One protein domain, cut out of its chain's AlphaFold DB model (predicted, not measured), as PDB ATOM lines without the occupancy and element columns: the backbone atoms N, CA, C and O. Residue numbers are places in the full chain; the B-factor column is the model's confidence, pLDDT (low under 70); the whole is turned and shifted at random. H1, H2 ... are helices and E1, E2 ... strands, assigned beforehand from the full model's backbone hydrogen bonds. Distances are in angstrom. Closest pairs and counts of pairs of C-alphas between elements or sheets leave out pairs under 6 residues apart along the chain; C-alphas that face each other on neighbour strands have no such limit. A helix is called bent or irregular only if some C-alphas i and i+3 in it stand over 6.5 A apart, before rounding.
ATOM      1  N   GLU A 370     118.188 177.398 185.553       84.19
ATOM      2  CA  GLU A 370     119.158 176.314 185.628       84.19
ATOM      3  C   GLU A 370     118.593 175.058 184.960       84.19
ATOM      4  O   GLU A 370     117.382 174.810 184.974       84.19
ATOM      5  N   LEU A 371     119.482 174.272 184.365       84.31
ATOM      6  CA  LEU A 371     119.185 172.991 183.751       84.31
ATOM      7  C   LEU A 371     120.217 171.972 184.224       84.31
ATOM      8  O   LEU A 371     121.410 172.225 184.148       84.31
ATOM      9  N   PHE A 372     119.769 170.800 184.653       84.38
ATOM     10  CA  PHE A 372     120.661 169.707 185.024       84.38
ATOM     11  C   PHE A 372     120.645 168.646 183.926       84.38
ATOM     12  O   PHE A 372     119.582 168.146 183.553       84.38
ATOM     13  N   LEU A 373     121.818 168.323 183.388       85.56
ATOM     14  CA  LEU A 373     121.982 167.321 182.337       85.56
ATOM     15  C   LEU A 373     122.941 166.219 182.801       85.56
ATOM     16  O   LEU A 373     123.965 166.543 183.403       85.56
ATOM     17  N   PRO A 374     122.682 164.938 182.476       87.69
ATOM     18  CA  PRO A 374     123.666 163.870 182.636       87.69
ATOM     19  C   PRO A 374     125.030 164.275 182.070       87.69
ATOM     20  O   PRO A 374     125.101 164.978 181.053       87.69
ATOM     21  N   ILE A 375     126.117 163.841 182.710       87.50
ATOM     22  CA  ILE A 375     127.484 164.221 182.313       87.50
ATOM     23  C   ILE A 375     127.801 163.841 180.861       87.50
ATOM     24  O   ILE A 375     128.379 164.637 180.121       87.50
ATOM     25  N   SER A 376     127.316 162.680 180.422       89.94
ATOM     26  CA  SER A 376     127.392 162.205 179.038       89.94
ATOM     27  C   SER A 376     126.727 163.164 178.054       89.94
ATOM     28  O   SER A 376     127.343 163.562 177.067       89.94
ATOM     29  N   LEU A 377     125.489 163.578 178.336       90.56
ATOM     30  CA  LEU A 377     124.739 164.504 177.488       90.56
ATOM     31  C   LEU A 377     125.368 165.897 177.487       90.56
ATOM     32  O   LEU A 377     125.483 166.512 176.434       90.56
ATOM     33  N   SER A 378     125.844 166.371 178.636       90.12
ATOM     34  CA  SER A 378     126.524 167.668 178.737       90.12
ATOM     35  C   SER A 378     127.786 167.743 177.885       90.12
ATOM     36  O   SER A 378     128.095 168.804 177.355       90.12
ATOM     37  N   ALA A 379     128.496 166.626 177.713       90.06
ATOM     38  CA  ALA A 379     129.717 166.584 176.917       90.06
ATOM     39  C   ALA A 379     129.476 166.563 175.396       90.06
ATOM     40  O   ALA A 379     130.388 166.899 174.636       90.06
ATOM     41  N   VAL A 380     128.295 166.139 174.926       90.75
ATOM     42  CA  VAL A 380     128.015 165.929 173.486       90.75
ATOM     43  C   VAL A 380     126.885 166.785 172.923       90.75
ATOM     44  O   VAL A 380     126.840 166.998 171.710       90.75
ATOM     45  N   CYS A 381     125.974 167.264 173.762       91.50
ATOM     46  CA  CYS A 381     124.869 168.107 173.342       91.50
ATOM     47  C   CYS A 381     125.279 169.580 173.286       91.50
ATOM     48  O   CYS A 381     126.136 170.048 174.028       91.50
ATOM     49  N   GLN A 382     124.614 170.333 172.417       92.06
ATOM     50  CA  GLN A 382     124.755 171.781 172.323       92.06
ATOM     51  C   GLN A 382     123.549 172.452 172.970       92.06
ATOM     52  O   GLN A 382     122.411 172.206 172.566       92.06
ATOM     53  N   LEU A 383     123.812 173.313 173.950       91.19
ATOM     54  CA  LEU A 383     122.807 174.108 174.647       91.19
ATOM     55  C   LEU A 383     122.960 175.580 174.247       91.19
ATOM     56  O   LEU A 383     124.022 176.171 174.439       91.19
ATOM     57  N   ARG A 384     121.918 176.178 173.657       92.06
ATOM     58  CA  ARG A 384     121.983 177.547 173.118       92.06
ATOM     59  C   ARG A 384     120.720 178.358 173.368       92.06
ATOM     60  O   ARG A 384     119.619 177.820 173.415       92.06
ATOM     61  N   VAL A 385     120.900 179.672 173.466       91.12
ATOM     62  CA  VAL A 385     119.808 180.650 173.423       91.12
ATOM     63  C   VAL A 385     119.500 180.948 171.958       91.12
ATOM     64  O   VAL A 385     120.395 181.319 171.200       91.12
ATOM     65  N   ILE A 386     118.246 180.754 171.552       91.81
ATOM     66  CA  ILE A 386     117.771 181.004 170.184       91.81
ATOM     67  C   ILE A 386     117.278 182.439 170.049       91.81
ATOM     68  O   ILE A 386     117.640 183.138 169.102       91.81
ATOM     69  N   SER A 387     116.463 182.882 171.004       86.75
ATOM     70  CA  SER A 387     115.922 184.234 171.040       86.75
ATOM     71  C   SER A 387     115.817 184.726 172.484       86.75
ATOM     72  O   SER A 387     115.588 183.955 173.414       86.75
ATOM     73  N   SER A 388     116.062 186.018 172.686       84.44
ATOM     74  CA  SER A 388     115.983 186.677 173.988       84.44
ATOM     75  C   SER A 388     115.683 188.156 173.786       84.44
ATOM     76  O   SER A 388     116.186 188.777 172.846       84.44
ATOM     77  N   GLN A 389     114.885 188.726 174.685       80.44
ATOM     78  CA  GLN A 389     114.615 190.166 174.721       80.44
ATOM     79  C   GLN A 389     115.807 190.976 175.258       80.44
ATOM     80  O   GLN A 389     115.914 192.171 174.987       80.44
ATOM     81  N   GLN A 390     116.722 190.328 175.986       72.12
ATOM     82  CA  GLN A 390     117.989 190.918 176.412       72.12
ATOM     83  C   GLN A 390     119.149 190.449 175.522       72.12
ATOM     84  O   GLN A 390     119.244 189.253 175.221       72.12
ATOM     85  N   PRO A 391     120.058 191.354 175.115       66.44
ATOM     86  CA  PRO A 391     121.245 190.969 174.372       66.44
ATOM     87  C   PRO A 391     122.214 190.176 175.265       66.44
ATOM     88  O   PRO A 391     122.376 190.491 176.439       66.44
ATOM     89  N   LEU A 392     122.905 189.202 174.663       79.06
ATOM     90  CA  LEU A 392     124.079 188.510 175.222       79.06
ATOM     91  C   LEU A 392     123.832 187.474 176.343       79.06
ATOM     92  O   LEU A 392     124.745 187.204 177.121       79.06
ATOM     93  N   LEU A 393     122.658 186.837 176.398       85.75
ATOM     94  CA  LEU A 393     122.457 185.655 177.251       85.75
ATOM     95  C   LEU A 393     123.064 184.394 176.622       85.75
ATOM     96  O   LEU A 393     122.917 184.154 175.421       85.75
ATOM     97  N   ARG A 394     123.709 183.563 177.442       88.62
ATOM     98  CA  ARG A 394     124.249 182.258 177.046       88.62
ATOM     99  C   ARG A 394     124.125 181.243 178.172       88.62
ATOM    100  O   ARG A 394     124.171 181.596 179.345       88.62
ATOM    101  N   TRP A 395     124.005 179.978 177.797       88.75
ATOM    102  CA  TRP A 395     124.105 178.876 178.742       88.75
ATOM    103  C   TRP A 395     125.570 178.554 179.023       88.75
ATOM    104  O   TRP A 395     126.370 178.466 178.091       88.75
ATOM    105  N   GLN A 396     125.911 178.374 180.294       87.56
ATOM    106  CA  GLN A 396     127.241 177.957 180.728       87.56
ATOM    107  C   GLN A 396     127.135 176.788 181.699       87.56
ATOM    108  O   GLN A 396     126.303 176.803 182.602       87.56
ATOM    109  N   ALA A 397     127.979 175.777 181.507       86.62
ATOM    110  CA  ALA A 397     128.139 174.709 182.476       86.62
ATOM    111  C   ALA A 397     128.841 175.266 183.723       86.62
ATOM    112  O   ALA A 397     129.889 175.902 183.623       86.62
ATOM    113  N   VAL A 398     128.259 175.013 184.888       80.38
ATOM    114  CA  VAL A 398     128.798 175.374 186.195       80.38
ATOM    115  C   VAL A 398     128.968 174.087 186.982       80.38
ATOM    116  O   VAL A 398     127.998 173.421 187.338       80.38
ATOM    117  N   GLN A 399     130.218 173.726 187.250       72.56
ATOM    118  CA  GLN A 399     130.551 172.567 188.067       72.56
ATOM    119  C   GLN A 399     131.275 173.019 189.317       72.56
ATOM    120  O   GLN A 399     132.495 173.060 189.359       72.56
ATOM    121  N   ARG A 400     130.501 173.327 190.352       61.84
ATOM    122  CA  ARG A 400     131.064 173.592 191.668       61.84
ATOM    123  C   ARG A 400     131.139 172.303 192.449       61.84
ATOM    124  O   ARG A 400     130.128 171.652 192.683       61.84
ATOM    125  N   MET A 401     132.342 171.971 192.868       65.12
ATOM    126  CA  MET A 401     132.618 170.876 193.770       65.12
ATOM    127  C   MET A 401     133.370 171.483 194.947       65.12
ATOM    128  O   MET A 401     134.593 171.607 194.912       65.12
ATOM    129  N   SER A 402     132.625 171.970 195.944       64.56
ATOM    130  CA  SER A 402     133.234 172.454 197.185       64.56
ATOM    131  C   SER A 402     133.766 171.275 198.000       64.56
ATOM    132  O   SER A 402     133.300 170.143 197.856       64.56
ATOM    133  N   MET A 403     134.698 171.532 198.914       63.69
ATOM    134  CA  MET A 403     135.276 170.499 199.771       63.69
ATOM    135  C   MET A 403     134.216 169.842 200.653       63.69
ATOM    136  O   MET A 403     134.312 168.651 200.951       63.69
ATOM    137  N   GLU A 404     133.204 170.600 201.078       66.06
ATOM    138  CA  GLU A 404     132.085 170.059 201.843       66.06
ATOM    139  C   GLU A 404     131.228 169.143 200.963       66.06
ATOM    140  O   GLU A 404     131.015 167.988 201.333       66.06
ATOM    141  N   ASP A 405     130.851 169.584 199.762       66.00
ATOM    142  CA  ASP A 405     130.070 168.783 198.811       66.00
ATOM    143  C   ASP A 405     130.830 167.519 198.407       66.00
ATOM    144  O   ASP A 405     130.307 166.413 198.485       66.00
ATOM    145  N   TYR A 406     132.124 167.626 198.123       63.12
ATOM    146  CA  TYR A 406     132.983 166.486 197.824       63.12
ATOM    147  C   TYR A 406     133.297 165.596 199.031       63.12
ATOM    148  O   TYR A 406     133.803 164.492 198.843       63.12
ATOM    149  N   ARG A 407     132.983 166.007 200.269       60.31
ATOM    150  CA  ARG A 407     132.981 165.162 201.490       60.31
ATOM    151  C   ARG A 407     131.592 164.656 201.880       60.31
ATOM    152  O   ARG A 407     131.483 163.715 202.665       60.31
ATOM    153  N   ARG A 408     130.525 165.189 201.275       57.56
ATOM    154  CA  ARG A 408     129.127 164.748 201.446       57.56
ATOM    155  C   ARG A 408     128.486 164.116 200.210       57.56
ATOM    156  O   ARG A 408     127.385 163.627 200.319       57.56
ATOM    157  N   TYR A 409     129.203 164.054 199.094       58.12
ATOM    158  CA  TYR A 409     128.826 163.490 197.795       58.12
ATOM    159  C   TYR A 409     127.845 162.317 197.821       58.12
ATOM    160  O   TYR A 409     126.862 162.410 197.119       58.12
ATOM    161  N   SER A 410     127.999 161.261 198.631       50.66
ATOM    162  CA  SER A 410     127.000 160.167 198.630       50.66
ATOM    163  C   SER A 410     125.669 160.481 199.338       50.66
ATOM    164  O   SER A 410     124.731 159.701 199.223       50.66
ATOM    165  N   ALA A 411     125.573 161.590 200.071       52.06
ATOM    166  CA  ALA A 411     124.348 162.108 200.690       52.06
ATOM    167  C   ALA A 411     123.813 163.374 200.007       52.06
ATOM    168  O   ALA A 411     122.819 163.944 200.463       52.06
ATOM    169  N   LEU A 412     124.476 163.852 198.951       57.34
ATOM    170  CA  LEU A 412     123.915 164.928 198.148       57.34
ATOM    171  C   LEU A 412     122.687 164.396 197.371       57.34
ATOM    172  O   LEU A 412     122.532 163.191 197.162       57.34
ATOM    173  N   PRO A 413     121.762 165.263 196.955       64.62
ATOM    174  CA  PRO A 413     120.721 164.875 196.013       64.62
ATOM    175  C   PRO A 413     121.347 164.431 194.676       64.62
ATOM    176  O   PRO A 413     122.339 165.043 194.265       64.62
ATOM    177  N   PRO A 414     120.784 163.436 193.959       60.03
ATOM    178  CA  PRO A 414     121.305 162.986 192.659       60.03
ATOM    179  C   PRO A 414     121.566 164.130 191.666       60.03
ATOM    180  O   PRO A 414     122.527 164.091 190.895       60.03
ATOM    181  N   GLU A 415     120.762 165.196 191.729       63.00
ATOM    182  CA  GLU A 415     120.885 166.369 190.866       63.00
ATOM    183  C   GLU A 415     122.187 167.156 191.069       63.00
ATOM    184  O   GLU A 415     122.625 167.862 190.165       63.00
ATOM    185  N   GLN A 416     122.813 167.043 192.242       62.84
ATOM    186  CA  GLN A 416     124.058 167.733 192.596       62.84
ATOM    187  C   GLN A 416     125.301 166.850 192.419       62.84
ATOM    188  O   GLN A 416     126.423 167.350 192.437       62.84
ATOM    189  N   ILE A 417     125.102 165.541 192.274       59.72
ATOM    190  CA  ILE A 417     126.156 164.523 192.275       59.72
ATOM    191  C   ILE A 417     126.544 164.168 190.846       59.72
ATOM    192  O   ILE A 417     127.716 164.196 190.479       59.72
ATOM    193  N   ASP A 418     125.541 163.847 190.037       67.75
ATOM    194  CA  ASP A 418     125.718 163.084 188.802       67.75
ATOM    195  C   ASP A 418     125.322 163.876 187.547       67.75
ATOM    196  O   ASP A 418     125.472 163.405 186.414       67.75
ATOM    197  N   LEU A 419     124.805 165.092 187.740       78.94
ATOM    198  CA  LEU A 419     124.377 165.990 186.678       78.94
ATOM    199  C   LEU A 419     125.289 167.216 186.614       78.94
ATOM    200  O   LEU A 419     125.750 167.751 187.618       78.94
ATOM    201  N   VAL A 420     125.519 167.701 185.401       84.50
ATOM    202  CA  VAL A 420     126.146 168.999 185.168       84.50
ATOM    203  C   VAL A 420     125.055 170.051 185.243       84.50
ATOM    204  O   VAL A 420     124.077 169.993 184.488       84.50
ATOM    205  N   ARG A 421     125.230 171.019 186.142       85.81
ATOM    206  CA  ARG A 421     124.377 172.201 186.191       85.81
ATOM    207  C   ARG A 421     124.772 173.141 185.062       85.81
ATOM    208  O   ARG A 421     125.929 173.523 184.931       85.81
ATOM    209  N   TRP A 422     123.807 173.529 184.255       87.56
ATOM    210  CA  TRP A 422     123.912 174.585 183.267       87.56
ATOM    211  C   TRP A 422     123.117 175.778 183.765       87.56
ATOM    212  O   TRP A 422     121.977 175.625 184.193       87.56
ATOM    213  N   GLU A 423     123.702 176.964 183.696       87.00
ATOM    214  CA  GLU A 423     123.078 178.212 184.120       87.00
ATOM    215  C   GLU A 423     122.974 179.175 182.948       87.00
ATOM    216  O   GLU A 423     123.890 179.291 182.128       87.00
ATOM    217  N   LEU A 424     121.849 179.882 182.871       86.56
ATOM    218  CA  LEU A 424     121.688 180.978 181.933       86.56
ATOM    219  C   LEU A 424     122.330 182.237 182.525       86.56
ATOM    220  O   LEU A 424     121.870 182.751 183.544       86.56
ATOM    221  N   GLN A 425     123.376 182.741 181.877       85.44
ATOM    222  CA  GLN A 425     124.171 183.871 182.358       85.44
ATOM    223  C   GLN A 425     124.355 184.936 181.269       85.44
ATOM    224  O   GLN A 425     124.151 184.684 180.076       85.44
ATOM    225  N   GLY A 426     124.752 186.144 181.681       79.62
ATOM    226  CA  GLY A 426     125.193 187.189 180.754       79.62
ATOM    227  C   GLY A 426     126.527 186.839 180.083       79.62
ATOM    228  O   GLY A 426     127.257 185.939 180.503       79.62
ATOM    229  N   SER A 427     126.901 187.565 179.026       70.69
ATOM    230  CA  SER A 427     128.199 187.374 178.354       70.69
ATOM    231  C   SER A 427     129.408 187.641 179.248       70.69
ATOM    232  O   SER A 427     130.508 187.200 178.924       70.69
ATOM    233  N   ASP A 428     129.211 188.379 180.336       69.88
ATOM    234  CA  ASP A 428     130.208 188.663 181.363       69.88
ATOM    235  C   ASP A 428     130.406 187.510 182.360       69.88
ATOM    236  O   ASP A 428     131.361 187.561 183.126       69.88
ATOM    237  N   GLY A 429     129.581 186.454 182.315       64.56
ATOM    238  CA  GLY A 429     129.703 185.287 183.204       64.56
ATOM    239  C   GLY A 429     129.219 185.533 184.636       64.56
ATOM    240  O   GLY A 429     129.418 184.695 185.509       64.56
ATOM    241  N   GLU A 430     128.585 186.680 184.892       68.31
ATOM    242  CA  GLU A 430     127.941 186.970 186.170       68.31
ATOM    243  C   GLU A 430     126.506 186.429 186.160       68.31
ATOM    244  O   GLU A 430     125.751 186.622 185.194       68.31
ATOM    245  N   LEU A 431     126.107 185.774 187.257       64.81
ATOM    246  CA  LEU A 431     124.717 185.384 187.465       64.81
ATOM    247  C   LEU A 431     123.901 186.658 187.701       64.81
ATOM    248  O   LEU A 431     124.001 187.303 188.745       64.81
ATOM    249  N   ARG A 432     123.097 187.039 186.712       65.38
ATOM    250  CA  ARG A 432     122.211 188.198 186.805       65.38
ATOM    251  C   ARG A 432     120.794 187.718 187.073       65.38
ATOM    252  O   ARG A 432     120.308 186.830 186.380       65.38
ATOM    253  N   PHE A 433     120.132 188.339 188.044       70.62
ATOM    254  CA  PHE A 433     118.692 188.193 188.213       70.62
ATOM    255  C   PHE A 433     117.997 188.781 186.979       70.62
ATOM    256  O   PHE A 433     118.187 189.952 186.633       70.62
ATOM    257  N   LEU A 434     117.264 187.937 186.262       75.38
ATOM    258  CA  LEU A 434     116.520 188.289 185.063       75.38
ATOM    259  C   LEU A 434     115.067 188.557 185.463       75.38
ATOM    260  O   LEU A 434     114.449 187.755 186.161       75.38
ATOM    261  N   HIS A 435     114.524 189.683 185.002       78.69
ATOM    262  CA  HIS A 435     113.149 190.105 185.268       78.69
ATOM    263  C   HIS A 435     112.503 190.616 183.989       78.69
ATOM    264  O   HIS A 435     113.161 191.299 183.201       78.69
ATOM    265  N   ASP A 436     111.227 190.287 183.788       79.81
ATOM    266  CA  ASP A 436     110.456 190.699 182.606       79.81
ATOM    267  C   ASP A 436     111.125 190.329 181.267       79.81
ATOM    268  O   ASP A 436     110.944 191.005 180.256       79.81
ATOM    269  N   VAL A 437     111.892 189.232 181.252       82.25
ATOM    270  CA  VAL A 437     112.540 188.686 180.051       82.25
ATOM    271  C   VAL A 437     111.848 187.396 179.638       82.25
ATOM    272  O   VAL A 437     111.549 186.535 180.467       82.25
ATOM    273  N   GLU A 438     111.645 187.240 178.336       87.00
ATOM    274  CA  GLU A 438     111.353 185.952 177.717       87.00
ATOM    275  C   GLU A 438     112.581 185.446 176.953       87.00
ATOM    276  O   GLU A 438     113.225 186.205 176.220       87.00
ATOM    277  N   VAL A 439     112.908 184.168 177.150       87.75
ATOM    278  CA  VAL A 439     114.057 183.499 176.537       87.75
ATOM    279  C   VAL A 439     113.608 182.184 175.915       87.75
ATOM    280  O   VAL A 439     113.017 181.336 176.583       87.75
ATOM    281  N   GLU A 440     113.931 181.991 174.641       91.06
ATOM    282  CA  GLU A 440     113.808 180.715 173.942       91.06
ATOM    283  C   GLU A 440     115.171 180.023 173.910       91.06
ATOM    284  O   GLU A 440     116.171 180.592 173.463       91.06
ATOM    285  N   SER A 441     115.208 178.779 174.374       91.25
ATOM    286  CA  SER A 441     116.412 177.953 174.407       91.25
ATOM    287  C   SER A 441     116.223 176.668 173.611       91.25
ATOM    288  O   SER A 441     115.104 176.193 173.403       91.25
ATOM    289  N   GLU A 442     117.337 176.106 173.158       92.00
ATOM    290  CA  GLU A 442     117.384 174.836 172.448       92.00
ATOM    291  C   GLU A 442     118.507 173.954 172.992       92.00
ATOM    292  O   GLU A 442     119.645 174.400 173.151       92.00
ATOM    293  N   LEU A 443     118.174 172.683 173.212       91.94
ATOM    294  CA  LEU A 443     119.109 171.595 173.453       91.94
ATOM    295  C   LEU A 443     119.134 170.715 172.202       91.94
ATOM    296  O   LEU A 443     118.090 170.220 171.778       91.94
ATOM    297  N   SER A 444     120.313 170.520 171.620       92.75
ATOM    298  CA  SER A 444     120.532 169.706 170.422       92.75
ATOM    299  C   SER A 444     121.524 168.586 170.719       92.75
ATOM    300  O   SER A 444     122.698 168.859 170.956       92.75
ATOM    301  N   CYS A 445     121.075 167.333 170.669       91.81
ATOM    302  CA  CYS A 445     121.888 166.147 170.961       91.81
ATOM    303  C   CYS A 445     121.960 165.205 169.748       91.81
ATOM    304  O   CYS A 445     120.966 165.087 169.029       91.81
ATOM    305  N   PRO A 446     123.071 164.481 169.519       91.69
ATOM    306  CA  PRO A 446     123.103 163.367 168.569       91.69
ATOM    307  C   PRO A 446     122.091 162.271 168.946       91.69
ATOM    308  O   PRO A 446     121.774 162.093 170.120       91.69
ATOM    309  N   THR A 447     121.575 161.532 167.964       85.38
ATOM    310  CA  THR A 447     120.537 160.502 168.185       85.38
ATOM    311  C   THR A 447     121.087 159.088 168.301       85.38
ATOM    312  O   THR A 447     120.572 158.299 169.088       85.38
ATOM    313  N   GLY A 448     122.132 158.756 167.546       87.62
ATOM    314  CA  GLY A 448     122.778 157.449 167.610       87.62
ATOM    315  C   GLY A 448     124.013 157.522 168.487       87.62
ATOM    316  O   GLY A 448     125.101 157.739 167.968       87.62
ATOM    317  N   MET A 449     123.858 157.360 169.798       92.69
ATOM    318  CA  MET A 449     124.970 157.344 170.750       92.69
ATOM    319  C   MET A 449     125.086 155.965 171.387       92.69
ATOM    320  O   MET A 449     124.076 155.364 171.749       92.69
ATOM    321  N   ALA A 450     126.309 155.469 171.540       94.19
ATOM    322  CA  ALA A 450     126.563 154.203 172.212       94.19
ATOM    323  C   ALA A 450     127.881 154.247 172.980       94.19
ATOM    324  O   ALA A 450     128.859 154.847 172.529       94.19
ATOM    325  N   TRP A 451     127.906 153.566 174.121       94.94
ATOM    326  CA  TRP A 451     129.144 153.269 174.824       94.94
ATOM    327  C   TRP A 451     129.856 152.109 174.136       94.94
ATOM    328  O   TRP A 451     129.250 151.080 173.836       94.94
ATOM    329  N   GLN A 452     131.141 152.293 173.865       95.62
ATOM    330  CA  GLN A 452     131.997 151.306 173.233       95.62
ATOM    331  C   GLN A 452     133.171 150.989 174.151       95.62
ATOM    332  O   GLN A 452     133.913 151.885 174.548       95.62
ATOM    333  N   ALA A 453     133.363 149.707 174.448       95.56
ATOM    334  CA  ALA A 453     134.495 149.249 175.237       95.56
ATOM    335  C   ALA A 453     135.829 149.590 174.563       95.56
ATOM    336  O   ALA A 453     136.032 149.337 173.371       95.56
ATOM    337  N   LEU A 454     136.743 150.144 175.355       94.44
ATOM    338  CA  LEU A 454     138.138 150.318 174.991       94.44
ATOM    339  C   LEU A 454     138.948 149.106 175.471       94.44
ATOM    340  O   LEU A 454     138.643 148.549 176.529       94.44
ATOM    341  N   PRO A 455     140.000 148.695 174.739       90.81
ATOM    342  CA  PRO A 455     140.948 147.711 175.243       90.81
ATOM    343  C   PRO A 455     141.613 148.236 176.520       90.81
ATOM    344  O   PRO A 455     142.363 149.211 176.481       90.81
ATOM    345  N   TYR A 456     141.326 147.596 177.649       91.62
ATOM    346  CA  TYR A 456     141.885 147.943 178.948       91.62
ATOM    347  C   TYR A 456     142.108 146.672 179.761       91.62
ATOM    348  O   TYR A 456     141.223 145.824 179.854       91.62
ATOM    349  N   GLU A 457     143.287 146.565 180.365       87.06
ATOM    350  CA  GLU A 457     143.611 145.524 181.332       87.06
ATOM    351  C   GLU A 457     144.048 146.194 182.632       87.06
ATOM    352  O   GLU A 457     144.929 147.058 182.642       87.06
ATOM    353  N   ALA A 458     143.407 145.805 183.733       84.75
ATOM    354  CA  ALA A 458     143.738 146.320 185.050       84.75
ATOM    355  C   ALA A 458     145.147 145.857 185.462       84.75
ATOM    356  O   ALA A 458     145.451 144.663 185.435       84.75
ATOM    357  N   GLY A 459     145.998 146.810 185.847       83.31
ATOM    358  CA  GLY A 459     147.333 146.539 186.382       83.31
ATOM    359  C   GLY A 459     147.326 146.227 187.883       83.31
ATOM    360  O   GLY A 459     146.284 145.982 188.485       83.31
ATOM    361  N   GLU A 460     148.503 146.294 188.509       85.06
ATOM    362  CA  GLU A 460     148.673 146.065 189.958       85.06
ATOM    363  C   GLU A 460     147.998 147.139 190.831       85.06
ATOM    364  O   GLU A 460     147.671 146.887 191.989       85.06
ATOM    365  N   THR A 461     147.763 148.332 190.278       89.62
ATOM    366  CA  THR A 461     147.067 149.455 190.921       89.62
ATOM    367  C   THR A 461     145.763 149.769 190.176       89.62
ATOM    368  O   THR A 461     145.674 150.779 189.481       89.62
ATOM    369  N   PRO A 462     144.721 148.926 190.296       90.19
ATOM    370  CA  PRO A 462     143.500 149.035 189.488       90.19
ATOM    371  C   PRO A 462     142.684 150.316 189.732       90.19
ATOM    372  O   PRO A 462     141.808 150.644 188.943       90.19
ATOM    373  N   TRP A 463     142.958 151.074 190.796       91.56
ATOM    374  CA  TRP A 463     142.363 152.400 191.031       91.56
ATOM    375  C   TRP A 463     143.083 153.540 190.289       91.56
ATOM    376  O   TRP A 463     142.674 154.698 190.409       91.56
ATOM    377  N   LEU A 464     144.167 153.241 189.562       93.94
ATOM    378  CA  LEU A 464     144.921 154.190 188.747       93.94
ATOM    379  C   LEU A 464     144.805 153.847 187.263       93.94
ATOM    380  O   LEU A 464     144.998 152.704 186.850       93.94
ATOM    381  N   VAL A 465     144.570 154.867 186.439       94.88
ATOM    382  CA  VAL A 465     144.574 154.743 184.978       94.88
ATOM    383  C   VAL A 465     145.529 155.764 184.387       94.88
ATOM    384  O   VAL A 465     145.387 156.963 184.609       94.88
ATOM    385  N   ALA A 466     146.506 155.302 183.609       93.38
ATOM    386  CA  ALA A 466     147.404 156.199 182.896       93.38
ATOM    387  C   ALA A 466     146.648 156.958 181.798       93.38
ATOM    388  O   ALA A 466     145.966 156.348 180.975       93.38
ATOM    389  N   ALA A 467     146.825 158.277 181.729       93.19
ATOM    390  CA  ALA A 467     146.251 159.103 180.669       93.19
ATOM    391  C   ALA A 467     146.710 158.651 179.270       93.19
ATOM    392  O   ALA A 467     145.962 158.761 178.305       93.19
ATOM    393  N   SER A 468     147.915 158.083 179.167       90.69
ATOM    394  CA  SER A 468     148.456 157.508 177.931       90.69
ATOM    395  C   SER A 468     147.748 156.233 177.460       90.69
ATOM    396  O   SER A 468     147.908 155.862 176.300       90.69
ATOM    397  N   ALA A 469     146.978 155.564 178.326       88.12
ATOM    398  CA  ALA A 469     146.140 154.424 177.950       88.12
ATOM    399  C   ALA A 469     144.808 154.859 177.312       88.12
ATOM    400  O   ALA A 469     144.064 154.023 176.803       88.12
ATOM    401  N   LEU A 470     144.500 156.159 177.338       92.44
ATOM    402  CA  LEU A 470     143.285 156.733 176.775       92.44
ATOM    403  C   LEU A 470     143.560 157.339 175.390       92.44
ATOM    404  O   LEU A 470     144.702 157.691 175.078       92.44
ATOM    405  N   PRO A 471     142.527 157.515 174.546       89.75
ATOM    406  CA  PRO A 471     142.682 158.209 173.274       89.75
ATOM    407  C   PRO A 471     143.214 159.631 173.493       89.75
ATOM    408  O   PRO A 471     142.531 160.474 174.071       89.75
ATOM    409  N   SER A 472     144.420 159.923 172.999       83.19
ATOM    410  CA  SER A 472     145.098 161.210 173.235       83.19
ATOM    411  C   SER A 472     144.303 162.419 172.740       83.19
ATOM    412  O   SER A 472     144.371 163.483 173.342       83.19
ATOM    413  N   ALA A 473     143.494 162.246 171.691       81.56
ATOM    414  CA  ALA A 473     142.596 163.282 171.182       81.56
ATOM    415  C   ALA A 473     141.544 163.739 172.211       81.56
ATOM    416  O   ALA A 473     141.029 164.849 172.092       81.56
ATOM    417  N   LEU A 474     141.221 162.892 173.195       84.44
ATOM    418  CA  LEU A 474     140.257 163.193 174.246       84.44
ATOM    419  C   LEU A 474     140.895 163.784 175.495       84.44
ATOM    420  O   LEU A 474     140.164 164.372 176.272       84.44
ATOM    421  N   VAL A 475     142.199 163.620 175.733       89.81
ATOM    422  CA  VAL A 475     142.831 164.045 176.992       89.81
ATOM    423  C   VAL A 475     143.590 165.351 176.781       89.81
ATOM    424  O   VAL A 475     144.753 165.346 176.383       89.81
ATOM    425  N   GLN A 476     142.927 166.469 177.070       92.56
ATOM    426  CA  GLN A 476     143.519 167.809 177.057       92.56
ATOM    427  C   GLN A 476     143.471 168.370 178.486       92.56
ATOM    428  O   GLN A 476     142.372 168.451 179.034       92.56
ATOM    429  N   PRO A 477     144.608 168.692 179.132       90.75
ATOM    430  CA  PRO A 477     144.635 169.113 180.538       90.75
ATOM    431  C   PRO A 477     143.733 170.312 180.860       90.75
ATOM    432  O   PRO A 477     143.070 170.330 181.893       90.75
ATOM    433  N   GLU A 478     143.678 171.286 179.958       92.56
ATOM    434  CA  GLU A 478     142.962 172.549 180.120       92.56
ATOM    435  C   GLU A 478     141.455 172.465 179.845       92.56
ATOM    436  O   GLU A 478     140.722 173.405 180.156       92.56
ATOM    437  N   GLN A 479     140.974 171.372 179.245       92.62
ATOM    438  CA  GLN A 479     139.552 171.246 178.933       92.62
ATOM    439  C   GLN A 479     138.736 170.991 180.214       92.62
ATOM    440  O   GLN A 479     139.263 170.427 181.183       92.62
ATOM    441  N   PRO A 480     137.437 171.329 180.225       90.69
ATOM    442  CA  PRO A 480     136.575 171.032 181.361       90.69
ATOM    443  C   PRO A 480     136.523 169.530 181.665       90.69
ATOM    444  O   PRO A 480     136.347 168.702 180.767       90.69
ATOM    445  N   ALA A 481     136.615 169.161 182.943       89.75
ATOM    446  CA  ALA A 481     136.630 167.761 183.370       89.75
ATOM    447  C   ALA A 481     135.379 166.996 182.901       89.75
ATOM    448  O   ALA A 481     135.470 165.838 182.491       89.75
ATOM    449  N   TYR A 482     134.216 167.657 182.898       87.69
ATOM    450  CA  TYR A 482     132.958 167.056 182.450       87.69
ATOM    451  C   TYR A 482     132.958 166.641 180.983       87.69
ATOM    452  O   TYR A 482     132.245 165.707 180.625       87.69
ATOM    453  N   GLU A 483     133.750 167.292 180.130       90.50
ATOM    454  CA  GLU A 483     133.852 166.904 178.725       90.50
ATOM    455  C   GLU A 483     134.624 165.590 178.576       90.50
ATOM    456  O   GLU A 483     134.201 164.714 177.820       90.50
ATOM    457  N   LEU A 484     135.707 165.409 179.343       92.62
ATOM    458  CA  LEU A 484     136.461 164.154 179.377       92.62
ATOM    459  C   LEU A 484     135.620 163.024 179.983       92.62
ATOM    460  O   LEU A 484     135.402 162.000 179.336       92.62
ATOM    461  N   PHE A 485     135.130 163.217 181.209       90.44
ATOM    462  CA  PHE A 485     134.396 162.196 181.968       90.44
ATOM    463  C   PHE A 485     132.945 162.001 181.492       90.44
ATOM    464  O   PHE A 485     132.283 161.047 181.887       90.44
ATOM    465  N   GLY A 486     132.439 162.866 180.609       90.69
ATOM    466  CA  GLY A 486     131.202 162.630 179.860       90.69
ATOM    467  C   GLY A 486     131.413 161.821 178.577       90.69
ATOM    468  O   GLY A 486     130.481 161.193 178.080       90.69
ATOM    469  N   ARG A 487     132.639 161.789 178.039       93.62
ATOM    470  CA  ARG A 487     133.001 161.009 176.838       93.62
ATOM    471  C   ARG A 487     133.676 159.685 177.159       93.62
ATOM    472  O   ARG A 487     133.731 158.816 176.292       93.62
ATOM    473  N   LEU A 488     134.182 159.534 178.375       94.50
ATOM    474  CA  LEU A 488     134.781 158.316 178.894       94.50
ATOM    475  C   LEU A 488     134.118 157.958 180.214       94.50
ATOM    476  O   LEU A 488     133.973 158.814 181.081       94.50
ATOM    477  N   ARG A 489     133.795 156.681 180.398       93.62
ATOM    478  CA  ARG A 489     133.410 156.145 181.703       93.62
ATOM    479  C   ARG A 489     134.320 154.994 182.093       93.62
ATOM    480  O   ARG A 489     134.726 154.193 181.253       93.62
ATOM    481  N   PHE A 490     134.632 154.937 183.376       94.38
ATOM    482  CA  PHE A 490     135.532 153.962 183.978       94.38
ATOM    483  C   PHE A 490     134.679 153.065 184.847       94.38
ATOM    484  O   PHE A 490     134.018 153.567 185.744       94.38
ATOM    485  N   LEU A 491     134.613 151.784 184.532       92.62
ATOM    486  CA  LEU A 491     133.650 150.868 185.122       92.62
ATOM    487  C   LEU A 491     134.309 150.003 186.189       92.62
ATOM    488  O   LEU A 491     135.431 149.535 185.987       92.62
ATOM    489  N   ASP A 492     133.598 149.755 187.282       87.75
ATOM    490  CA  ASP A 492     133.931 148.699 188.235       87.75
ATOM    491  C   ASP A 492     133.583 147.303 187.670       87.75
ATOM    492  O   ASP A 492     133.153 147.149 186.521       87.75
ATOM    493  N   ALA A 493     133.766 146.252 188.472       83.75
ATOM    494  CA  ALA A 493     133.416 144.888 188.060       83.75
ATOM    495  C   ALA A 493     131.896 144.631 187.953       83.75
ATOM    496  O   ALA A 493     131.502 143.636 187.345       83.75
ATOM    497  N   ASN A 494     131.052 145.519 188.485       78.81
ATOM    498  CA  ASN A 494     129.597 145.473 188.325       78.81
ATOM    499  C   ASN A 494     129.111 146.248 187.089       78.81
ATOM    500  O   ASN A 494     127.912 146.270 186.810       78.81
ATOM    501  N   GLY A 495     130.012 146.912 186.359       85.88
ATOM    502  CA  GLY A 495     129.655 147.795 185.252       85.88
ATOM    503  C   GLY A 495     129.141 149.170 185.694       85.88
ATOM    504  O   GLY A 495     128.583 149.898 184.873       85.88
ATOM    505  N   GLN A 496     129.313 149.546 186.965       85.12
ATOM    506  CA  GLN A 496     129.005 150.883 187.466       85.12
ATOM    507  C   GLN A 496     130.138 151.838 187.101       85.12
ATOM    508  O   GLN A 496     131.309 151.539 187.330       85.12
ATOM    509  N   ALA A 497     129.803 153.001 186.540       88.56
ATOM    510  CA  ALA A 497     130.801 154.032 186.285       88.56
ATOM    511  C   ALA A 497     131.329 154.582 187.614       88.56
ATOM    512  O   ALA A 497     130.549 154.788 188.533       88.56
ATOM    513  N   LEU A 498     132.631 154.820 187.713       87.62
ATOM    514  CA  LEU A 498     133.333 155.277 188.905       87.62
ATOM    515  C   LEU A 498     133.625 156.771 188.823       87.62
ATOM    516  O   LEU A 498     134.027 157.287 187.777       87.62
ATOM    517  N   MET A 499     133.485 157.456 189.954       85.94
ATOM    518  CA  MET A 499     133.852 158.861 190.070       85.94
ATOM    519  C   MET A 499     135.387 159.018 190.147       85.94
ATOM    520  O   MET A 499     136.048 158.288 190.903       85.94
ATOM    521  N   PRO A 500     135.981 159.968 189.401       89.56
ATOM    522  CA  PRO A 500     137.400 160.284 189.515       89.56
ATOM    523  C   PRO A 500     137.707 161.051 190.811       89.56
ATOM    524  O   PRO A 500     136.887 161.811 191.328       89.56
ATOM    525  N   VAL A 501     138.921 160.872 191.329       88.12
ATOM    526  CA  VAL A 501     139.422 161.577 192.511       88.12
ATOM    527  C   VAL A 501     140.056 162.894 192.091       88.12
ATOM    528  O   VAL A 501     141.033 162.897 191.344       88.12
ATOM    529  N   ALA A 502     139.536 164.005 192.603       86.44
ATOM    530  CA  ALA A 502     140.153 165.314 192.422       86.44
ATOM    531  C   ALA A 502     141.383 165.472 193.333       86.44
ATOM    532  O   ALA A 502     141.385 165.026 194.485       86.44
ATOM    533  N   ARG A 503     142.430 166.140 192.836       83.56
ATOM    534  CA  ARG A 503     143.645 166.439 193.617       83.56
ATOM    535  C   ARG A 503     143.416 167.505 194.679       83.56
ATOM    536  O   ARG A 503     144.102 167.520 195.701       83.56
ATOM    537  N   THR A 504     142.487 168.410 194.415       72.25
ATOM    538  CA  THR A 504     142.078 169.503 195.294       72.25
ATOM    539  C   THR A 504     140.576 169.402 195.525       72.25
ATOM    540  O   THR A 504     139.836 168.908 194.681       72.25
ATOM    541  N   ALA A 505     140.129 169.796 196.716       61.28
ATOM    542  CA  ALA A 505     138.748 169.568 197.130       61.28
ATOM    543  C   ALA A 505     137.809 170.752 196.841       61.28
ATOM    544  O   ALA A 505     136.607 170.562 196.927       61.28
ATOM    545  N   ASP A 506     138.336 171.932 196.498       68.12
ATOM    546  CA  ASP A 506     137.551 173.122 196.148       68.12
ATOM    547  C   ASP A 506     137.783 173.484 194.678       68.12
ATOM    548  O   ASP A 506     138.804 174.084 194.332       68.12
ATOM    549  N   LEU A 507     136.842 173.099 193.814       71.06
ATOM    550  CA  LEU A 507     136.892 173.331 192.369       71.06
ATOM    551  C   LEU A 507     135.631 174.082 191.922       71.06
ATOM    552  O   LEU A 507     134.522 173.576 192.065       71.06
ATOM    553  N   ASP A 508     135.790 175.296 191.392       71.62
ATOM    554  CA  ASP A 508     134.674 176.105 190.861       71.62
ATOM    555  C   ASP A 508     134.362 175.773 189.391       71.62
ATOM    556  O   ASP A 508     133.206 175.754 188.973       71.62
ATOM    557  N   GLN A 509     135.407 175.491 188.606       79.25
ATOM    558  CA  GLN A 509     135.333 175.056 187.208       79.25
ATOM    559  C   GLN A 509     136.417 173.997 186.955       79.25
ATOM    560  O   GLN A 509     137.477 174.320 186.419       79.25
ATOM    561  N   PRO A 510     136.197 172.749 187.404       85.56
ATOM    562  CA  PRO A 510     137.179 171.682 187.309       85.56
ATOM    563  C   PRO A 510     137.623 171.435 185.865       85.56
ATOM    564  O   PRO A 510     136.808 171.188 184.971       85.56
ATOM    565  N   SER A 511     138.933 171.434 185.666       90.88
ATOM    566  CA  SER A 511     139.616 171.024 184.442       90.88
ATOM    567  C   SER A 511     140.133 169.589 184.563       90.88
ATOM    568  O   SER A 511     140.154 169.004 185.647       90.88
ATOM    569  N   VAL A 512     140.578 168.992 183.460       92.31
ATOM    570  CA  VAL A 512     141.218 167.665 183.492       92.31
ATOM    571  C   VAL A 512     142.504 167.665 184.328       92.31
ATOM    572  O   VAL A 512     142.798 166.667 184.989       92.31
ATOM    573  N   GLU A 513     143.254 168.769 184.344       92.44
ATOM    574  CA  GLU A 513     144.477 168.917 185.140       92.44
ATOM    575  C   GLU A 513     144.228 168.729 186.646       92.44
ATOM    576  O   GLU A 513     145.053 168.124 187.341       92.44
ATOM    577  N   ASP A 514     143.055 169.139 187.138       89.94
ATOM    578  CA  ASP A 514     142.661 168.998 188.545       89.94
ATOM    579  C   ASP A 514     142.501 167.528 188.982       89.94
ATOM    580  O   ASP A 514     142.585 167.210 190.171       89.94
ATOM    581  N   PHE A 515     142.338 166.610 188.025       91.56
ATOM    582  CA  PHE A 515     142.235 165.161 188.249       91.56
ATOM    583  C   PHE A 515     143.499 164.396 187.834       91.56
ATOM    584  O   PHE A 515     143.599 163.190 188.077       91.56
ATOM    585  N   LEU A 516     144.474 165.069 187.216       92.44
ATOM    586  CA  LEU A 516     145.687 164.442 186.705       92.44
ATOM    587  C   LEU A 516     146.808 164.484 187.749       92.44
ATOM    588  O   LEU A 516     147.405 165.529 188.026       92.44
ATOM    589  N   PHE A 517     147.110 163.328 188.336       92.12
ATOM    590  CA  PHE A 517     148.167 163.164 189.333       92.12
ATOM    591  C   PHE A 517     149.566 163.175 188.702       92.12
ATOM    592  O   PHE A 517     149.718 162.878 187.508       92.12
ATOM    593  N   PRO A 518     150.621 163.465 189.499       88.56
ATOM    594  CA  PRO A 518     152.000 163.309 189.053       88.56
ATOM    595  C   PRO A 518     152.233 161.943 188.400       88.56
ATOM    596  O   PRO A 518     151.780 160.918 188.906       88.56
ATOM    597  N   GLY A 519     152.936 161.935 187.267       87.25
ATOM    598  CA  GLY A 519     153.102 160.737 186.437       87.25
ATOM    599  C   GLY A 519     152.021 160.547 185.368       87.25
ATOM    600  O   GLY A 519     152.093 159.578 184.621       87.25
ATOM    601  N   GLY A 520     151.059 161.472 185.249       91.81
ATOM    602  CA  GLY A 520     150.057 161.451 184.182       91.81
ATOM    603  C   GLY A 520     149.006 160.361 184.377       91.81
ATOM    604  O   GLY A 520     148.641 159.677 183.422       91.81
ATOM    605  N   VAL A 521     148.549 160.172 185.617       94.19
ATOM    606  CA  VAL A 521     147.564 159.145 185.978       94.19
ATOM    607  C   VAL A 521     146.306 159.777 186.568       94.19
ATOM    608  O   VAL A 521     146.381 160.745 187.322       94.19
ATOM    609  N   PHE A 522     145.154 159.206 186.243       94.62
ATOM    610  CA  PHE A 522     143.887 159.464 186.913       94.62
ATOM    611  C   PHE A 522     143.711 158.469 188.053       94.62
ATOM    612  O   PHE A 522     144.062 157.295 187.913       94.62
ATOM    613  N   LYS A 523     143.152 158.930 189.169       93.69
ATOM    614  CA  LYS A 523     142.789 158.092 190.313       93.69
ATOM    615  C   LYS A 523     141.269 157.998 190.420       93.69
ATOM    616  O   LYS A 523     140.598 158.995 190.183       93.69
ATOM    617  N   PHE A 524     140.740 156.845 190.824       91.19
ATOM    618  CA  PHE A 524     139.297 156.605 190.948       91.19
ATOM    619  C   PHE A 524     138.879 156.152 192.351       91.19
ATOM    620  O   PHE A 524     139.666 155.580 193.111       91.19
ATOM    621  N   HIS A 525     137.618 156.427 192.692       84.94
ATOM    622  CA  HIS A 525     136.946 155.927 193.891       84.94
ATOM    623  C   HIS A 525     136.464 154.492 193.691       84.94
ATOM    624  O   HIS A 525     135.264 154.240 193.624       84.94
ATOM    625  N   GLY A 526     137.401 153.564 193.532       83.69
ATOM    626  CA  GLY A 526     137.117 152.164 193.243       83.69
ATOM    627  C   GLY A 526     138.155 151.568 192.301       83.69
ATOM    628  O   GLY A 526     139.075 152.250 191.845       83.69
ATOM    629  N   GLU A 527     138.011 150.278 192.024       87.81
ATOM    630  CA  GLU A 527     138.866 149.578 191.070       87.81
ATOM    631  C   GLU A 527     138.282 149.652 189.666       87.81
ATOM    632  O   GLU A 527     137.179 149.169 189.419       87.81
ATOM    633  N   VAL A 528     139.050 150.194 188.729       92.06
ATOM    634  CA  VAL A 528     138.683 150.219 187.319       92.06
ATOM    635  C   VAL A 528     138.920 148.834 186.723       92.06
ATOM    636  O   VAL A 528     140.019 148.281 186.763       92.06
ATOM    637  N   ARG A 529     137.861 148.261 186.160       92.50
ATOM    638  CA  ARG A 529     137.841 146.954 185.492       92.50
ATOM    639  C   ARG A 529     137.517 147.063 184.009       92.50
ATOM    640  O   ARG A 529     137.910 146.188 183.245       92.50
ATOM    641  N   GLY A 530     136.870 148.147 183.598       94.25
ATOM    642  CA  GLY A 530     136.610 148.452 182.197       94.25
ATOM    643  C   GLY A 530     136.698 149.943 181.921       94.25
ATOM    644  O   GLY A 530     136.554 150.768 182.821       94.25
ATOM    645  N   ILE A 531     136.922 150.295 180.661       96.31
ATOM    646  CA  ILE A 531     136.831 151.675 180.189       96.31
ATOM    647  C   ILE A 531     135.967 151.661 178.942       96.31
ATOM    648  O   ILE A 531     136.159 150.827 178.056       96.31
ATOM    649  N   GLU A 532     135.027 152.590 178.860       96.06
ATOM    650  CA  GLU A 532     134.198 152.763 177.680       96.06
ATOM    651  C   GLU A 532     134.244 154.203 177.193       96.06
ATOM    652  O   GLU A 532     134.286 155.150 177.979       96.06
ATOM    653  N   GLN A 533     134.213 154.353 175.875       95.62
ATOM    654  CA  GLN A 533     134.149 155.626 175.183       95.62
ATOM    655  C   GLN A 533     132.770 155.822 174.565       95.62
ATOM    656  O   GLN A 533     132.193 154.904 173.983       95.62
ATOM    657  N   LEU A 534     132.265 157.044 174.652       94.00
ATOM    658  CA  LEU A 534     131.058 157.453 173.966       94.00
ATOM    659  C   LEU A 534     131.339 157.673 172.477       94.00
ATOM    660  O   LEU A 534     132.092 158.573 172.093       94.00
ATOM    661  N   THR A 535     130.684 156.875 171.641       93.25
ATOM    662  CA  THR A 535     130.753 156.968 170.183       93.25
ATOM    663  C   THR A 535     129.436 157.491 169.616       93.25
ATOM    664  O   THR A 535     128.350 157.054 170.003       93.25
ATOM    665  N   ILE A 536     129.535 158.420 168.660       91.50
ATOM    666  CA  ILE A 536     128.396 158.921 167.886       91.50
ATOM    667  C   ILE A 536     128.323 158.124 166.580       91.50
ATOM    668  O   ILE A 536     129.172 158.266 165.703       91.50
ATOM    669  N   LEU A 537     127.312 157.268 166.478       90.19
ATOM    670  CA  LEU A 537     126.984 156.452 165.309       90.19
ATOM    671  C   LEU A 537     126.099 157.213 164.313       90.19
ATOM    672  O   LEU A 537     126.257 157.053 163.106       90.19
ATOM    673  N   ASP A 538     125.186 158.045 164.823       87.69
ATOM    674  CA  ASP A 538     124.330 158.922 164.024       87.69
ATOM    675  C   ASP A 538     124.373 160.345 164.589       87.69
ATOM    676  O   ASP A 538     123.897 160.624 165.696       87.69
ATOM    677  N   ALA A 539     124.967 161.243 163.805       83.50
ATOM    678  CA  ALA A 539     125.114 162.653 164.136       83.50
ATOM    679  C   ALA A 539     123.846 163.476 163.852       83.50
ATOM    680  O   ALA A 539     123.855 164.688 164.068       83.50
ATOM    681  N   THR A 540     122.761 162.855 163.374       89.00
ATOM    682  CA  THR A 540     121.480 163.533 163.163       89.00
ATOM    683  C   THR A 540     120.994 164.115 164.492       89.00
ATOM    684  O   THR A 540     120.782 163.358 165.448       89.00
ATOM    685  N   PRO A 541     120.828 165.448 164.589       87.31
ATOM    686  CA  PRO A 541     120.485 166.085 165.847       87.31
ATOM    687  C   PRO A 541     119.005 165.882 166.173       87.31
ATOM    688  O   PRO A 541     118.124 166.133 165.348       87.31
ATOM    689  N   ARG A 542     118.725 165.501 167.416       89.88
ATOM    690  CA  ARG A 542     117.410 165.638 168.039       89.88
ATOM    691  C   ARG A 542     117.409 166.902 168.878       89.88
ATOM    692  O   ARG A 542     118.232 167.063 169.777       89.88
ATOM    693  N   THR A 543     116.469 167.787 168.574       90.31
ATOM    694  CA  THR A 543     116.352 169.094 169.218       90.31
ATOM    695  C   THR A 543     115.129 169.160 170.119       90.31
ATOM    696  O   THR A 543     114.039 168.749 169.714       90.31
ATOM    697  N   VAL A 544     115.286 169.754 171.297       89.12
ATOM    698  CA  VAL A 544     114.181 170.168 172.167       89.12
ATOM    699  C   VAL A 544     114.272 171.671 172.357       89.12
ATOM    700  O   VAL A 544     115.330 172.187 172.711       89.12
ATOM    701  N   ARG A 545     113.160 172.367 172.117       90.31
ATOM    702  CA  ARG A 545     113.031 173.808 172.342       90.31
ATOM    703  C   ARG A 545     112.052 174.082 173.461       90.31
ATOM    704  O   ARG A 545     111.047 173.384 173.588       90.31
ATOM    705  N   TRP A 546     112.340 175.113 174.238       89.00
ATOM    706  CA  TRP A 546     111.434 175.614 175.256       89.00
ATOM    707  C   TRP A 546     111.570 177.123 175.381       89.00
ATOM    708  O   TRP A 546     112.626 177.702 175.128       89.00
ATOM    709  N   THR A 547     110.473 177.737 175.802       87.19
ATOM    710  CA  THR A 547     110.404 179.158 176.112       87.19
ATOM    711  C   THR A 547     110.194 179.311 177.606       87.19
ATOM    712  O   THR A 547     109.378 178.609 178.210       87.19
ATOM    713  N   TYR A 548     110.938 180.234 178.196       83.56
ATOM    714  CA  TYR A 548     110.890 180.544 179.608       83.56
ATOM    715  C   TYR A 548     110.651 182.039 179.809       83.56
ATOM    716  O   TYR A 548     111.289 182.867 179.157       83.56
ATOM    717  N   ARG A 549     109.751 182.381 180.736       84.31
ATOM    718  CA  ARG A 549     109.468 183.761 181.135       84.31
ATOM    719  C   ARG A 549     109.860 183.966 182.596       84.31
ATOM    720  O   ARG A 549     109.359 183.263 183.479       84.31
ATOM    721  N   PHE A 550     110.761 184.916 182.819       81.81
ATOM    722  CA  PHE A 550     111.243 185.301 184.143       81.81
ATOM    723  C   PHE A 550     110.184 186.091 184.918       81.81
ATOM    724  O   PHE A 550     109.233 186.612 184.325       81.81
TER     725      PHE A 550
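AT A GLANCE: This is residues 370 to 550 of the 556 residues of an uncharacterized protein of Pseudomonas mendocina (UniProt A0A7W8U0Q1). Two long antiparallel strands, E5 and E9, run side by side as a ribbon that bends sharply partway into a wide V, and the short helices H1 and H4 sit inside the V. Over one arm, which E2 joins, the small sheet of E1, E4 and E3 lies face to face with the ribbon as a sandwich; toward the other arm stand E7, H5, the small pair E6 and E8, and long loops, while H2 lies beyond H3 at the border of the domain. The printed part has 181 residues with five named helices and nine named strands, in the order E1 H1 E2 E3 H2 H3 E4 E5 E6 H4 E7 H5 E8 E9; the class is mixed, helices and strands. The sheets run E2 E5 E9 E7, E1 E4 E3 and E6 E8, each antiparallel. The whole is compact, with a radius of gyration of the C-alphas of 17.8 A and spans of 59 by 39 by 28 A.

IN THESE COORDINATES: Find C-alpha 370 at (119.158, 176.314, 185.628), where E1 begins; it covers residues 370 to 374. H1 follows at residues 375 to 380, then E2 at 382 to 388, 17.4 A long, and E3 at 393 to 398, 15.0 A. H2, residues 403 to 411, is 13.8 A long and irregular, with C-alphas 407 and 410 8.3 A apart. H3 is residues 414 to 417, and E4, residues 419 to 426, spans 22.0 A. Look next for C-alpha 438 at (111.353, 185.952, 177.717): E5 runs from there to residue 454, 44.7 A, and bends by 54 degrees at residue 448. The short E6 is residues 464 to 466, H4 is 481 to 487, E7 is 488 to 491, H5 is 512 to 515 and E8 is 521 to 523. E9, residues 530 to 549, is 44.5 A long, bends by 85 degrees at residue 538 and ends at C-alpha 549, (109.468, 183.761, 181.135).

HOW THE PARTS SIT: Start with the sheet E2 E5 E9 E7, twisted and curled like part of a barrel. Between E5 and E9, N 439 and O 548 are 2.9 A apart, and past the bends N 452 and O 533 are 2.8 A apart, both within hydrogen-bond range. Likewise N 384 is 2.9 A from O 442 between E2 and E5, and N 491 is 2.8 A from O 530 between E9 and E7. The sheet E1 E4 E3 makes a sandwich, two sheets face to face, with this one, their facing parts 10.2 A centre to centre; in it, N 371 and O 422 of E1 and E4 are 2.8 A apart, and N 396 and O 423 of E3 and E4 are 2.9 A apart. H1 stands at the large sheet's level, and it stands up from the small one, over E4. H1 touches H4, about perpendicular at 78 degrees, with C-alphas 376 and 486 closest at 3.9 A. H4 and H5 only just touch, with 3 pairs of C-alphas within 8 A, the closest those of Ala 481 and Val 512 at 4.6 A. In the pair E6 and E8, N 465 is 2.9 A from O 522. H3 only grazes the sheet E1 E4 E3; H2 is close to H3 but not clearly touching, C-alphas 409 and 417 being closest at 6.2 A. Every O i to N i+4 pair is within hydrogen-bond range in H1 and H4, 3 of 5 are in H2, and H3 and H5 are too short for such a pair.

THE WHOLE: The C-alphas farthest apart are those of Asp 436 and Glu 460, at 59.2 A. The printed part has no cut. The long links are E4 to E5, E6 to H4 and E7 to H5, the last with 20 residues. The mean pLDDT of the printed part is 84.3; look for values under 70 at residue 391, residues 400 to 418, 428 to 432 and 505 to 506.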